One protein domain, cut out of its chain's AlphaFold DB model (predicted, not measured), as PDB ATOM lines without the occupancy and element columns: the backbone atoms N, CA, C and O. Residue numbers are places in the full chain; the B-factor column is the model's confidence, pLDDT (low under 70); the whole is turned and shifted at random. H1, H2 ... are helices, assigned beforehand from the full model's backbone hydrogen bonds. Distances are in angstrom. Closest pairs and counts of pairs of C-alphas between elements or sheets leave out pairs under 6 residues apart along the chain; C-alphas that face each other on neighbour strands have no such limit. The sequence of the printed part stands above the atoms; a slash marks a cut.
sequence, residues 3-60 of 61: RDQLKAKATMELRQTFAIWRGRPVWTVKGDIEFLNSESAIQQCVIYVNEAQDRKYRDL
ATOM      1  N   ARG A   3     162.928 215.944 232.014       72.75
ATOM      2  CA  ARG A   3     161.905 215.631 233.032       72.75
ATOM      3  C   ARG A   3     162.321 214.508 233.982       72.75
ATOM      4  O   ARG A   3     162.115 214.617 235.186       72.75
ATOM      5  N   ASP A   4     162.856 213.416 233.447       73.31
ATOM      6  CA  ASP A   4     163.190 212.238 234.252       73.31
ATOM      7  C   ASP A   4     164.366 212.550 235.182       73.31
ATOM      8  O   ASP A   4     164.369 212.126 236.333       73.31
ATOM      9  N   GLN A   5     165.307 213.380 234.716       73.62
ATOM     10  CA  GLN A   5     166.417 213.888 235.524       73.62
ATOM     11  C   GLN A   5     165.917 214.809 236.647       73.62
ATOM     12  O   GLN A   5     166.337 214.655 237.793       73.62
ATOM     13  N   LEU A   6     164.967 215.707 236.357       81.38
ATOM     14  CA  LEU A   6     164.339 216.573 237.364       81.38
ATOM     15  C   LEU A   6     163.572 215.763 238.416       81.38
ATOM     16  O   LEU A   6     163.772 215.962 239.614       81.38
ATOM     17  N   LYS A   7     162.746 214.800 237.986       82.62
ATOM     18  CA  LYS A   7     162.024 213.901 238.900       82.62
ATOM     19  C   LYS A   7     162.990 213.082 239.751       82.62
ATOM     20  O   LYS A   7     162.746 212.930 240.947       82.62
ATOM     21  N   ALA A   8     164.080 212.575 239.177       85.12
ATOM     22  CA  ALA A   8     165.087 211.820 239.915       85.12
ATOM     23  C   ALA A   8     165.780 212.684 240.980       85.12
ATOM     24  O   ALA A   8     165.836 212.279 242.144       85.12
ATOM     25  N   LYS A   9     166.223 213.897 240.615       88.62
ATOM     26  CA  LYS A   9     166.860 214.834 241.549       88.62
ATOM     27  C   LYS A   9     165.924 215.213 242.699       88.62
ATOM     28  O   LYS A   9     166.284 215.041 243.859       88.62
ATOM     29  N   ALA A  10     164.698 215.631 242.391       87.94
ATOM     30  CA  ALA A  10     163.711 215.990 243.408       87.94
ATOM     31  C   ALA A  10     163.352 214.800 244.319       87.94
ATOM     32  O   ALA A  10     163.211 214.958 245.528       87.94
ATOM     33  N   THR A  11     163.263 213.582 243.769       90.94
ATOM     34  CA  THR A  11     163.021 212.363 244.565       90.94
ATOM     35  C   THR A  11     164.134 212.118 245.581       90.94
ATOM     36  O   THR A  11     163.854 211.736 246.718       90.94
ATOM     37  N   MET A  12     165.392 212.317 245.183       94.62
ATOM     38  CA  MET A  12     166.543 212.176 246.072       94.62
ATOM     39  C   MET A  12     166.476 213.187 247.221       94.62
ATOM     40  O   MET A  12     166.521 212.781 248.382       94.62
ATOM     41  N   GLU A  13     166.301 214.472 246.911       95.69
ATOM     42  CA  GLU A  13     166.252 215.541 247.918       95.69
ATOM     43  C   GLU A  13     165.082 215.354 248.899       95.69
ATOM     44  O   GLU A  13     165.251 215.473 250.118       95.69
ATOM     45  N   LEU A  14     163.906 214.959 248.397       91.12
ATOM     46  CA  LEU A  14     162.732 214.678 249.227       91.12
ATOM     47  C   LEU A  14     162.964 213.512 250.194       91.12
ATOM     48  O   LEU A  14     162.530 213.578 251.341       91.12
ATOM     49  N   ARG A  15     163.662 212.455 249.766       94.25
ATOM     50  CA  ARG A  15     163.969 211.288 250.616       94.25
ATOM     51  C   ARG A  15     165.053 211.563 251.654       94.25
ATOM     52  O   ARG A  15     165.048 210.938 252.720       94.25
ATOM     53  N   GLN A  16     165.985 212.456 251.335       95.69
ATOM     54  CA  GLN A  16     167.006 212.914 252.274       95.69
ATOM     55  C   GLN A  16     166.372 213.764 253.377       95.69
ATOM     56  O   GLN A  16     166.595 213.485 254.554       95.69
ATOM     57  N   THR A  17     165.520 214.717 252.994       96.69
ATOM     58  CA  THR A  17     164.926 215.704 253.908       96.69
ATOM     59  C   THR A  17     163.768 215.135 254.726       96.69
ATOM     60  O   THR A  17     163.669 215.391 255.923       96.69
ATOM     61  N   PHE A  18     162.896 214.329 254.114       92.38
ATOM     62  CA  PHE A  18     161.674 213.847 254.756       92.38
ATOM     63  C   PHE A  18     161.621 212.317 254.769       92.38
ATOM     64  O   PHE A  18     161.451 211.660 253.738       92.38
ATOM     65  N   ALA A  19     161.696 211.736 255.969       93.81
ATOM     66  CA  ALA A  19     161.659 210.285 256.158       93.81
ATOM     67  C   ALA A  19     160.382 209.632 255.596       93.81
ATOM     68  O   ALA A  19     160.435 208.487 255.150       93.81
ATOM     69  N   ILE A  20     159.269 210.378 255.539       91.94
ATOM     70  CA  ILE A  20     157.962 209.903 255.052       91.94
ATOM     71  C   ILE A  20     158.040 209.363 253.617       91.94
ATOM     72  O   ILE A  20     157.255 208.499 253.242       91.94
ATOM     73  N   TRP A  21     158.969 209.878 252.802       91.44
ATOM     74  CA  TRP A  21     159.090 209.541 251.381       91.44
ATOM     75  C   TRP A  21     160.020 208.353 251.099       91.44
ATOM     76  O   TRP A  21     160.197 207.955 249.941       91.44
ATOM     77  N   ARG A  22     160.627 207.760 252.132       92.00
ATOM     78  CA  ARG A  22     161.468 206.563 251.995       92.00
ATOM     79  C   ARG A  22     160.584 205.325 251.825       92.00
ATOM     80  O   ARG A  22     159.553 205.198 252.470       92.00
ATOM     81  N   GLY A  23     160.967 204.421 250.923       88.94
ATOM     82  CA  GLY A  23     160.248 203.157 250.699       88.94
ATOM     83  C   GLY A  23     158.904 203.261 249.963       88.94
ATOM     84  O   GLY A  23     158.267 202.239 249.746       88.94
ATOM     85  N   ARG A  24     158.479 204.458 249.528       87.94
ATOM     86  CA  ARG A  24     157.254 204.653 248.735       87.94
ATOM     87  C   ARG A  24     157.491 205.475 247.463       87.94
ATOM     88  O   ARG A  24     158.497 206.196 247.367       87.94
ATOM     89  N   PRO A  25     156.588 205.384 246.471       85.12
ATOM     90  CA  PRO A  25     156.583 206.293 245.334       85.12
ATOM     91  C   PRO A  25     156.373 207.743 245.791       85.12
ATOM     92  O   PRO A  25     155.490 208.023 246.605       85.12
ATOM     93  N   VAL A  26     157.196 208.649 245.261       86.62
ATOM     94  CA  VAL A  26     157.037 210.106 245.431       86.62
ATOM     95  C   VAL A  26     156.081 210.667 244.379       86.62
ATOM     96  O   VAL A  26     155.269 211.537 244.671       86.62
ATOM     97  N   TRP A  27     156.145 210.128 243.162       84.62
ATOM     98  CA  TRP A  27     155.319 210.539 242.030       84.62
ATOM     99  C   TRP A  27     154.341 209.429 241.657       84.62
ATOM    100  O   TRP A  27     154.661 208.244 241.785       84.62
ATOM    101  N   THR A  28     153.178 209.800 241.133       78.25
ATOM    102  CA  THR A  28     152.278 208.861 240.461       78.25
ATOM    103  C   THR A  28     152.903 208.383 239.143       78.25
ATOM    104  O   THR A  28     153.558 209.143 238.425       78.25
ATOM    105  N   VAL A  29     152.721 207.094 238.831       64.44
ATOM    106  CA  VAL A  29     153.322 206.418 237.660       64.44
ATOM    107  C   VAL A  29     152.851 207.036 236.331       64.44
ATOM    108  O   VAL A  29     153.590 207.029 235.352       64.44
ATOM    109  N   LYS A  30     151.660 207.645 236.319       60.88
ATOM    110  CA  LYS A  30     151.050 208.329 235.171       60.88
ATOM    111  C   LYS A  30     150.926 209.833 235.420       60.88
ATOM    112  O   LYS A  30     149.832 210.372 235.505       60.88
ATOM    113  N   GLY A  31     152.052 210.513 235.609       56.00
ATOM    114  CA  GLY A  31     152.053 211.965 235.447       56.00
ATOM    115  C   GLY A  31     151.936 212.259 233.958       56.00
ATOM    116  O   GLY A  31     152.964 212.201 233.279       56.00
ATOM    117  N   ASP A  32     150.711 212.477 233.479       56.78
ATOM    118  CA  ASP A  32     150.426 212.860 232.098       56.78
ATOM    119  C   ASP A  32     151.305 214.062 231.742       56.78
ATOM    120  O   ASP A  32     151.254 215.115 232.380       56.78
ATOM    121  N   ILE A  33     152.208 213.862 230.780       61.53
ATOM    122  CA  ILE A  33     152.809 215.001 230.098       61.53
ATOM    123  C   ILE A  33     151.775 215.410 229.068       61.53
ATOM    124  O   ILE A  33     151.593 214.712 228.073       61.53
ATOM    125  N   GLU A  34     151.160 216.558 229.284       62.41
ATOM    126  CA  GLU A  34     150.489 217.283 228.222       62.41
ATOM    127  C   GLU A  34     151.380 218.462 227.839       62.41
ATOM    128  O   GLU A  34     151.780 219.270 228.681       62.41
ATOM    129  N   PHE A  35     151.780 218.516 226.572       67.81
ATOM    130  CA  PHE A  35     152.515 219.663 226.064       67.81
ATOM    131  C   PHE A  35     151.510 220.772 225.768       67.81
ATOM    132  O   PHE A  35     150.683 220.632 224.873       67.81
ATOM    133  N   LEU A  36     151.615 221.890 226.484       74.25
ATOM    134  CA  LEU A  36     150.911 223.121 226.129       74.25
ATOM    135  C   LEU A  36     151.648 223.755 224.946       74.25
ATOM    136  O   LEU A  36     152.574 224.543 225.115       74.25
ATOM    137  N   ASN A  37     151.295 223.329 223.740       81.56
ATOM    138  CA  ASN A  37     151.931 223.745 222.489       81.56
ATOM    139  C   ASN A  37     151.123 224.808 221.725       81.56
ATOM    140  O   ASN A  37     151.446 225.112 220.579       81.56
ATOM    141  N   SER A  38     150.091 225.375 222.352       86.88
ATOM    142  CA  SER A  38     149.336 226.511 221.828       86.88
ATOM    143  C   SER A  38     149.355 227.674 222.812       86.88
ATOM    144  O   SER A  38     149.398 227.487 224.029       86.88
ATOM    145  N   GLU A  39     149.306 228.888 222.273       87.44
ATOM    146  CA  GLU A  39     149.323 230.125 223.055       87.44
ATOM    147  C   GLU A  39     148.122 230.220 224.008       87.44
ATOM    148  O   GLU A  39     148.280 230.607 225.163       87.44
ATOM    149  N   SER A  40     146.944 229.749 223.582       84.50
ATOM    150  CA  SER A  40     145.740 229.692 224.419       84.50
ATOM    151  C   SER A  40     145.876 228.712 225.589       84.50
ATOM    152  O   SER A  40     145.466 229.025 226.705       84.50
ATOM    153  N   ALA A  41     146.494 227.548 225.373       76.25
ATOM    154  CA  ALA A  41     146.735 226.572 226.432       76.25
ATOM    155  C   ALA A  41     147.757 227.092 227.458       76.25
ATOM    156  O   ALA A  41     147.590 226.903 228.666       76.25
ATOM    157  N   ILE A  42     148.782 227.811 226.989       86.00
ATOM    158  CA  ILE A  42     149.745 228.505 227.853       86.00
ATOM    159  C   ILE A  42     149.038 229.604 228.655       86.00
ATOM    160  O   ILE A  42     149.186 229.651 229.876       86.00
ATOM    161  N   GLN A  43     148.226 230.441 228.004       86.06
ATOM    162  CA  GLN A  43     147.460 231.503 228.658       86.06
ATOM    163  C   GLN A  43     146.545 230.946 229.756       86.06
ATOM    164  O   GLN A  43     146.538 231.461 230.874       86.06
ATOM    165  N   GLN A  44     145.819 229.862 229.475       79.00
ATOM    166  CA  GLN A  44     144.922 229.234 230.445       79.00
ATOM    167  C   GLN A  44     145.679 228.668 231.653       79.00
ATOM    168  O   GLN A  44     145.220 228.787 232.790       79.00
ATOM    169  N   CYS A  45     146.860 228.091 231.424       78.25
ATOM    170  CA  CYS A  45     147.739 227.620 232.490       78.25
ATOM    171  C   CYS A  45     148.230 228.778 233.370       78.25
ATOM    172  O   CYS A  45     148.181 228.682 234.595       78.25
ATOM    173  N   VAL A  46     148.631 229.900 232.761       82.81
ATOM    174  CA  VAL A  46     149.050 231.108 233.491       82.81
ATOM    175  C   VAL A  46     147.915 231.653 234.361       82.81
ATOM    176  O   VAL A  46     148.147 231.951 235.533       82.81
ATOM    177  N   ILE A  47     146.687 231.731 233.835       82.38
ATOM    178  CA  ILE A  47     145.504 232.149 234.609       82.38
ATOM    179  C   ILE A  47     145.300 231.218 235.808       82.38
ATOM    180  O   ILE A  47     145.229 231.686 236.942       82.38
ATOM    181  N   TYR A  48     145.290 229.901 235.579       74.81
ATOM    182  CA  TYR A  48     145.109 228.919 236.648       74.81
ATOM    183  C   TYR A  48     146.176 229.039 237.741       74.81
ATOM    184  O   TYR A  48     145.839 229.016 238.924       74.81
ATOM    185  N   VAL A  49     147.453 229.167 237.367       72.81
ATOM    186  CA  VAL A  49     148.556 229.290 238.331       72.81
ATOM    187  C   VAL A  49     148.376 230.536 239.192       72.81
ATOM    188  O   VAL A  49     148.448 230.423 240.413       72.81
ATOM    189  N   ASN A  50     148.090 231.688 238.585       73.06
ATOM    190  CA  ASN A  50     147.892 232.933 239.327       73.06
ATOM    191  C   ASN A  50     146.684 232.841 240.273       73.06
ATOM    192  O   ASN A  50     146.805 233.113 241.464       73.06
ATOM    193  N   GLU A  51     145.543 232.341 239.797       76.69
ATOM    194  CA  GLU A  51     144.340 232.197 240.625       76.69
ATOM    195  C   GLU A  51     144.478 231.139 241.732       76.69
ATOM    196  O   GLU A  51     143.876 231.258 242.806       76.69
ATOM    197  N   ALA A  52     145.225 230.061 241.482       61.72
ATOM    198  CA  ALA A  52     145.517 229.039 242.481       61.72
ATOM    199  C   ALA A  52     146.471 229.571 243.559       61.72
ATOM    200  O   ALA A  52     146.281 229.267 244.740       61.72
ATOM    201  N   GLN A  53     147.456 230.394 243.182       55.50
ATOM    202  CA  GLN A  53     148.333 231.062 244.144       55.50
ATOM    203  C   GLN A  53     147.580 232.103 244.985       55.50
ATOM    204  O   GLN A  53     147.734 232.103 246.206       55.50
ATOM    205  N   ASP A  54     146.672 232.875 244.386       58.62
ATOM    206  CA  ASP A  54     145.819 233.825 245.113       58.62
ATOM    207  C   ASP A  54     144.869 233.133 246.102       58.62
ATOM    208  O   ASP A  54     144.586 233.644 247.186       58.62
ATOM    209  N   ARG A  55     144.355 231.943 245.765       57.09
ATOM    210  CA  ARG A  55     143.570 231.122 246.706       57.09
ATOM    211  C   ARG A  55     144.406 230.663 247.902       57.09
ATOM    212  O   ARG A  55     143.960 230.816 249.031       57.09
ATOM    213  N   LYS A  56     145.636 230.208 247.669       56.22
ATOM    214  CA  LYS A  56     146.572 229.784 248.725       56.22
ATOM    215  C   LYS A  56     146.943 230.912 249.694       56.22
ATOM    216  O   LYS A  56     147.197 230.635 250.861       56.22
ATOM    217  N   TYR A  57     146.980 232.158 249.221       52.78
ATOM    218  CA  TYR A  57     147.244 233.324 250.068       52.78
ATOM    219  C   TYR A  57     146.057 233.660 250.987       52.78
ATOM    220  O   TYR A  57     146.260 234.130 252.101       52.78
ATOM    221  N   ARG A  58     144.823 233.364 250.553       55.47
ATOM    222  CA  ARG A  58     143.600 233.538 251.357       55.47
ATOM    223  C   ARG A  58     143.415 232.481 252.447       55.47
ATOM    224  O   ARG A  58     142.773 232.781 253.438       55.47
ATOM    225  N   ASP A  59     143.999 231.294 252.298       56.56
ATOM    226  CA  ASP A  59     143.974 230.249 253.341       56.56
ATOM    227  C   ASP A  59     144.923 230.548 254.522       56.56
ATOM    228  O   ASP A  59     144.908 229.843 255.531       56.56
ATOM    229  N   LEU A  60     145.798 231.552 254.385       53.69
ATOM    230  CA  LEU A  60     146.769 231.976 255.401       53.69
ATOM    231  C   LEU A  60     146.320 233.221 256.188       53.69
ATOM    232  O   LEU A  60     147.090 233.708 257.018       53.69
TER     233      LEU A  60
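Overview. This is residues 3 to 60 of the 61 residues of an uncharacterized protein of Rhodopirellula maiorica SM1 (UniProt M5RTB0). Two separate helices, H1 and then H2, run nearly the same way with a wide gap between them. A long link folds back from the end of H1 and crosses to the beginning of H2, most of which sticks out free. The printed part has 58 residues, two named helices and no named strand; its class is all helix. It is only just extended, close to loose, with a radius of gyration of the C-alphas of 15.5 A, and flat, spanning 39 by 33 by 16 A.

Along the chain. Find C-alpha 3 at (161.905, 215.631, 233.032), where H1, residues 3 to 17, begins; it runs 21.1 A. Look next at C-alpha 39, (149.323, 230.125, 223.055); from there H2, residues 39 to 58, runs 29.1 A to C-alpha 58 at (143.600, 233.538, 251.357).

Arrangement. H1 and H2 are apart. In both helices every O i to N i+4 pair is within hydrogen-bond range. Residues 37 to 43 and 46 to 60 stand free.

Size, cuts and confidence. The C-alphas farthest apart, of Ala 19 and Glu 39, are 40.5 A apart. The 21-residue link is long, and the printed part has no cut. Look for pLDDT under 70 at residues 29 to 35 and 52 to 60.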